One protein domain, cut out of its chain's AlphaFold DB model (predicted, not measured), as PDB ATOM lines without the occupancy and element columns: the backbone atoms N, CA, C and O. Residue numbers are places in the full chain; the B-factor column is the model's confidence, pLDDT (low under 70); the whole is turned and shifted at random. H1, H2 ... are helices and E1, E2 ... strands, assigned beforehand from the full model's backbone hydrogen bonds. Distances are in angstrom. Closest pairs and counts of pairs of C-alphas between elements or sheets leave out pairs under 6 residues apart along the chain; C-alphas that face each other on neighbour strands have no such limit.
ATOM      1  N   GLU A  11     175.930 159.733 141.360       88.06
ATOM      2  CA  GLU A  11     176.761 160.445 140.382       88.06
ATOM      3  C   GLU A  11     177.777 161.353 141.082       88.06
ATOM      4  O   GLU A  11     178.946 161.411 140.700       88.06
ATOM      5  N   ALA A  12     177.348 162.030 142.154       85.62
ATOM      6  CA  ALA A  12     178.250 162.799 142.999       85.62
ATOM      7  C   ALA A  12     179.294 161.874 143.634       85.62
ATOM      8  O   ALA A  12     180.480 162.185 143.630       85.62
ATOM      9  N   ALA A  13     178.871 160.708 144.120       86.12
ATOM     10  CA  ALA A  13     179.750 159.688 144.670       86.12
ATOM     11  C   ALA A  13     180.870 159.274 143.696       86.12
ATOM     12  O   ALA A  13     182.034 159.219 144.103       86.12
ATOM     13  N   ASP A  14     180.550 159.031 142.426       88.50
ATOM     14  CA  ASP A  14     181.546 158.667 141.412       88.50
ATOM     15  C   ASP A  14     182.517 159.807 141.105       88.50
ATOM     16  O   ASP A  14     183.732 159.590 141.040       88.50
ATOM     17  N   LEU A  15     182.010 161.039 141.018       88.81
ATOM     18  CA  LEU A  15     182.857 162.221 140.883       88.81
ATOM     19  C   LEU A  15     183.848 162.322 142.051       88.81
ATOM     20  O   LEU A  15     185.047 162.488 141.824       88.81
ATOM     21  N   LEU A  16     183.383 162.144 143.291       87.56
ATOM     22  CA  LEU A  16     184.242 162.202 144.475       87.56
ATOM     23  C   LEU A  16     185.328 161.126 144.482       87.56
ATOM     24  O   LEU A  16     186.448 161.403 144.909       87.56
ATOM     25  N   ARG A  17     185.030 159.917 143.989       87.50
ATOM     26  CA  ARG A  17     186.033 158.849 143.846       87.50
ATOM     27  C   ARG A  17     187.110 159.241 142.841       87.50
ATOM     28  O   ARG A  17     188.285 159.140 143.169       87.50
ATOM     29  N   SER A  18     186.722 159.746 141.669       89.00
ATOM     30  CA  SER A  18     187.689 160.164 140.642       89.00
ATOM     31  C   SER A  18     188.615 161.287 141.125       89.00
ATOM     32  O   SER A  18     189.825 161.257 140.888       89.00
ATOM     33  N   LEU A  19     188.059 162.249 141.869       89.62
ATOM     34  CA  LEU A  19     188.823 163.334 142.472       89.62
ATOM     35  C   LEU A  19     189.769 162.800 143.552       89.62
ATOM     36  O   LEU A  19     190.924 163.213 143.598       89.62
ATOM     37  N   ALA A  20     189.318 161.854 144.378       87.56
ATOM     38  CA  ALA A  20     190.154 161.257 145.413       87.56
ATOM     39  C   ALA A  20     191.289 160.393 144.836       87.56
ATOM     40  O   ALA A  20     192.401 160.410 145.358       87.56
ATOM     41  N   ASP A  21     191.047 159.677 143.737       87.69
ATOM     42  CA  ASP A  21     192.086 158.912 143.040       87.69
ATOM     43  C   ASP A  21     193.160 159.831 142.432       87.69
ATOM     44  O   ASP A  21     194.332 159.459 142.365       87.69
ATOM     45  N   THR A  22     192.775 161.047 142.027       91.69
ATOM     46  CA  THR A  22     193.682 162.035 141.421       91.69
ATOM     47  C   THR A  22     194.447 162.851 142.467       91.69
ATOM     48  O   THR A  22     195.635 163.120 142.294       91.69
ATOM     49  N   HIS A  23     193.778 163.257 143.550       86.75
ATOM     50  CA  HIS A  23     194.294 164.234 144.517       86.75
ATOM     51  C   HIS A  23     194.600 163.643 145.902       86.75
ATOM     52  O   HIS A  23     195.135 164.339 146.764       86.75
ATOM     53  N   GLY A  24     194.292 162.365 146.127       85.12
ATOM     54  CA  GLY A  24     194.348 161.744 147.445       85.12
ATOM     55  C   GLY A  24     193.096 162.039 148.285       85.12
ATOM     56  O   GLY A  24     192.059 162.433 147.756       85.12
ATOM     57  N   PRO A  25     193.142 161.814 149.608       83.38
ATOM     58  CA  PRO A  25     191.989 162.020 150.480       83.38
ATOM     59  C   PRO A  25     191.419 163.440 150.362       83.38
ATOM     60  O   PRO A  25     192.177 164.404 150.327       83.38
ATOM     61  N   LEU A  26     190.091 163.568 150.340       83.31
ATOM     62  CA  LEU A  26     189.385 164.847 150.212       83.31
ATOM     63  C   LEU A  26     188.709 165.247 151.531       83.31
ATOM     64  O   LEU A  26     188.350 164.392 152.343       83.31
ATOM     65  N   MET A  27     188.493 166.546 151.717       82.44
ATOM     66  CA  MET A  27     187.777 167.157 152.831       82.44
ATOM     67  C   MET A  27     186.731 168.144 152.305       82.44
ATOM     68  O   MET A  27     186.986 168.871 151.344       82.44
ATOM     69  N   PHE A  28     185.561 168.167 152.950       81.81
ATOM     70  CA  PHE A  28     184.486 169.103 152.641       81.81
ATOM     71  C   PHE A  28     184.327 170.124 153.756       81.81
ATOM     72  O   PHE A  28     184.153 169.767 154.923       81.81
ATOM     73  N   HIS A  29     184.348 171.395 153.370       77.56
ATOM     74  CA  HIS A  29     184.109 172.514 154.261       77.56
ATOM     75  C   HIS A  29     182.841 173.239 153.824       77.56
ATOM     76  O   HIS A  29     182.726 173.709 152.690       77.56
ATOM     77  N   GLN A  30     181.889 173.334 154.745       74.19
ATOM     78  CA  GLN A  30     180.693 174.138 154.576       74.19
ATOM     79  C   GLN A  30     180.683 175.199 155.673       74.19
ATOM     80  O   GLN A  30     180.475 174.893 156.844       74.19
ATOM     81  N   SER A  31     180.927 176.450 155.292       64.62
ATOM     82  CA  SER A  31     180.823 177.582 156.210       64.62
ATOM     83  C   SER A  31     179.380 177.743 156.693       64.62
ATOM     84  O   SER A  31     178.450 177.627 155.896       64.62
ATOM     85  N   GLY A  32     179.169 178.068 157.968       62.25
ATOM     86  CA  GLY A  32     177.843 178.363 158.530       62.25
ATOM     87  C   GLY A  32     177.265 179.716 158.082       62.25
ATOM     88  O   GLY A  32     176.991 180.571 158.918       62.25
ATOM     89  N   GLY A  33     177.131 179.950 156.773       57.91
ATOM     90  CA  GLY A  33     176.617 181.202 156.205       57.91
ATOM     91  C   GLY A  33     175.098 181.346 156.365       57.91
ATOM     92  O   GLY A  33     174.356 180.388 156.168       57.91
ATOM     93  N   PRO A  40     178.958 173.201 149.511       74.50
ATOM     94  CA  PRO A  40     180.116 172.650 150.194       74.50
ATOM     95  C   PRO A  40     181.354 172.755 149.296       74.50
ATOM     96  O   PRO A  40     181.341 172.338 148.136       74.50
ATOM     97  N   MET A  41     182.434 173.301 149.846       81.75
ATOM     98  CA  MET A  41     183.724 173.424 149.171       81.75
ATOM     99  C   MET A  41     184.543 172.143 149.373       81.75
ATOM    100  O   MET A  41     184.569 171.603 150.478       81.75
ATOM    101  N   CYS A  42     185.216 171.664 148.322       84.50
ATOM    102  CA  CYS A  42     186.024 170.439 148.333       84.50
ATOM    103  C   CYS A  42     187.521 170.769 148.251       84.50
ATOM    104  O   CYS A  42     187.938 171.503 147.355       84.50
ATOM    105  N   TYR A  43     188.321 170.199 149.153       82.94
ATOM    106  CA  TYR A  43     189.770 170.400 149.239       82.94
ATOM    107  C   TYR A  43     190.506 169.067 149.413       82.94
ATOM    108  O   TYR A  43     189.935 168.138 149.991       82.94
ATOM    109  N   PRO A  44     191.784 168.953 149.013       84.12
ATOM    110  CA  PRO A  44     192.641 167.880 149.501       84.12
ATOM    111  C   PRO A  44     192.741 167.922 151.032       84.12
ATOM    112  O   PRO A  44     192.774 168.986 151.662       84.12
ATOM    113  N   ALA A  45     192.766 166.751 151.660       80.31
ATOM    114  CA  ALA A  45     192.798 166.637 153.108       80.31
ATOM    115  C   ALA A  45     194.070 167.286 153.673       80.31
ATOM    116  O   ALA A  45     195.186 166.944 153.290       80.31
ATOM    117  N   GLY A  46     193.887 168.204 154.624       79.12
ATOM    118  CA  GLY A  46     194.980 168.918 155.288       79.12
ATOM    119  C   GLY A  46     195.420 170.221 154.612       79.12
ATOM    120  O   GLY A  46     196.189 170.960 155.222       79.12
ATOM    121  N   GLU A  47     194.920 170.551 153.415       79.56
ATOM    122  CA  GLU A  47     195.249 171.825 152.751       79.56
ATOM    123  C   GLU A  47     194.424 173.012 153.262       79.56
ATOM    124  O   GLU A  47     194.861 174.160 153.190       79.56
ATOM    125  N   PHE A  48     193.251 172.747 153.835       76.12
ATOM    126  CA  PHE A  48     192.421 173.769 154.459       76.12
ATOM    127  C   PHE A  48     192.570 173.731 155.983       76.12
ATOM    128  O   PHE A  48     192.410 172.689 156.623       76.12
ATOM    129  N   ARG A  49     192.874 174.891 156.571       76.25
ATOM    130  CA  ARG A  49     193.012 175.068 158.020       76.25
ATOM    131  C   ARG A  49     191.637 175.225 158.663       76.25
ATOM    132  O   ARG A  49     191.011 176.265 158.508       76.25
ATOM    133  N   THR A  50     191.208 174.219 159.416       70.69
ATOM    134  CA  THR A  50     189.988 174.273 160.234       70.69
ATOM    135  C   THR A  50     190.230 175.078 161.514       70.69
ATOM    136  O   THR A  50     191.196 174.816 162.238       70.69
ATOM    137  N   GLY A  51     189.368 176.046 161.805       70.44
ATOM    138  CA  GLY A  51     189.273 176.729 163.091       70.44
ATOM    139  C   GLY A  51     188.440 175.942 164.107       70.44
ATOM    140  O   GLY A  51     187.817 174.934 163.795       70.44
ATOM    141  N   ASN A  52     188.401 176.413 165.355       69.56
ATOM    142  CA  ASN A  52     187.711 175.732 166.461       69.56
ATOM    143  C   ASN A  52     186.190 175.573 166.285       69.56
ATOM    144  O   ASN A  52     185.576 174.826 167.039       69.56
ATOM    145  N   SER A  53     185.590 176.295 165.339       65.25
ATOM    146  CA  SER A  53     184.158 176.233 165.025       65.25
ATOM    147  C   SER A  53     183.856 175.415 163.769       65.25
ATOM    148  O   SER A  53     182.689 175.282 163.408       65.25
ATOM    149  N   ASP A  54     184.883 174.882 163.103       63.66
ATOM    150  CA  ASP A  54     184.722 174.065 161.908       63.66
ATOM    151  C   ASP A  54     184.513 172.601 162.292       63.66
ATOM    152  O   ASP A  54     185.436 171.892 162.695       63.66
ATOM    153  N   GLU A  55     183.282 172.135 162.129       63.22
ATOM    154  CA  GLU A  55     182.955 170.715 162.176       63.22
ATOM    155  C   GLU A  55     183.320 170.105 160.814       63.22
ATOM    156  O   GLU A  55     182.700 170.400 159.790       63.22
ATOM    157  N   GLY A  56     184.370 169.284 160.768       59.00
ATOM    158  CA  GLY A  56     184.799 168.640 159.527       59.00
ATOM    159  C   GLY A  56     183.731 167.679 158.999       59.00
ATOM    160  O   GLY A  56     183.438 166.664 159.635       59.00
ATOM    161  N   ILE A  57     183.182 167.943 157.808       57.59
ATOM    162  CA  ILE A  57     182.290 166.992 157.134       57.59
ATOM    163  C   ILE A  57     183.160 165.889 156.533       57.59
ATOM    164  O   ILE A  57     183.678 165.981 155.419       57.59
ATOM    165  N   SER A  58     183.331 164.810 157.293       52.25
ATOM    166  CA  SER A  58     183.903 163.575 156.771       52.25
ATOM    167  C   SER A  58     182.809 162.804 156.040       52.25
ATOM    168  O   SER A  58     181.988 162.131 156.673       52.25
ATOM    169  N   ILE A  59     182.818 162.830 154.704       53.19
ATOM    170  CA  ILE A  59     182.030 161.870 153.925       53.19
ATOM    171  C   ILE A  59     182.593 160.489 154.245       53.19
ATOM    172  O   ILE A  59     183.675 160.099 153.808       53.19
ATOM    173  N   SER A  60     181.871 159.741 155.079       46.44
ATOM    174  CA  SER A  60     182.228 158.361 155.363       46.44
ATOM    175  C   SER A  60     182.163 157.584 154.050       46.44
ATOM    176  O   SER A  60     181.077 157.277 153.560       46.44
ATOM    177  N   MET A  61     183.332 157.191 153.531       45.56
ATOM    178  CA  MET A  61     183.519 156.324 152.354       45.56
ATOM    179  C   MET A  61     182.744 154.990 152.455       45.56
ATOM    180  O   MET A  61     182.733 154.200 151.519       45.56
ATOM    181  N   GLN A  62     182.079 154.716 153.583       45.84
ATOM    182  CA  GLN A  62     181.092 153.649 153.741       45.84
ATOM    183  C   GLN A  62     179.953 153.734 152.700       45.84
ATOM    184  O   GLN A  62     179.478 152.685 152.277       45.84
ATOM    185  N   TYR A  63     179.575 154.930 152.219       42.56
ATOM    186  CA  TYR A  63     178.639 155.084 151.085       42.56
ATOM    187  C   TYR A  63     179.282 154.818 149.713       42.56
ATOM    188  O   TYR A  63     178.590 154.485 148.761       42.56
ATOM    189  N   LEU A  64     180.613 154.886 149.613       44.09
ATOM    190  CA  LEU A  64     181.376 154.649 148.381       44.09
ATOM    191  C   LEU A  64     181.932 153.218 148.281       44.09
ATOM    192  O   LEU A  64     182.554 152.859 147.291       44.09
TER     193      LEU A  64
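AT A GLANCE: This is residues 11 to 33 and 40 to 64 of the 79 residues of the protein "DUF779 domain-containing protein" of Actinophytocola sp (UniProt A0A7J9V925). You will see one helix, H1, at one end of an elongated outline, a small two-stranded sheet next to it, and a long tail, residues 45 to 64, that loops out to Asn 52 on the far side of the sheet and folds back toward the helix's end of the model. The printed part has 48 residues, with one named helix and two named strands in the order H1, E1, E2; the sheet's order is E1 - E2, antiparallel. The class is mixed, helices and strands, with under half of the residues in named elements. The whole is only just compact, close to loose, with a radius of gyration of the C-alphas of 11.2 A and spans of 30 by 18 by 18 A.

HOW THE PARTS SIT: Begin at H1, residues 11 to 23, where every O i to N i+4 pair is within hydrogen-bond range. A tight link of 2 residues leads to E1, residues 26 to 29; the closest C-alphas of H1 and E1 are those of Ala 20 and Leu 26, 6.0 A apart. Past the cut find E2, residues 41 to 44, antiparallel to E1 at 146 degrees between their directions. Look for N 27 and O 43 at 2.8 A and N 41 and O 29 at 2.9 A, within hydrogen-bond range. The closest C-alphas of H1 and E2 are those of His 23 and Pro 44, 6.4 A apart.

IN THESE COORDINATES: Find C-alpha 11 at (176.761, 160.445, 140.382); from there H1 runs 18.4 A to C-alpha 23. E1 measures 10.1 A from C-alpha 26 to C-alpha 29. E2 measures 10.5 A and ends at C-alpha 44, (192.641, 167.880, 149.501).

THE WHOLE: The two C-alphas farthest apart, those of Glu 11 and Asn 52, are 32.2 A apart. Residues 34 to 39 are not printed, and C-alphas 33 and 40 are 11.0 A apart across this cut, in the link from E1 to E2. The pLDDT is under 70 at residues 31 to 33 and 52 to 64.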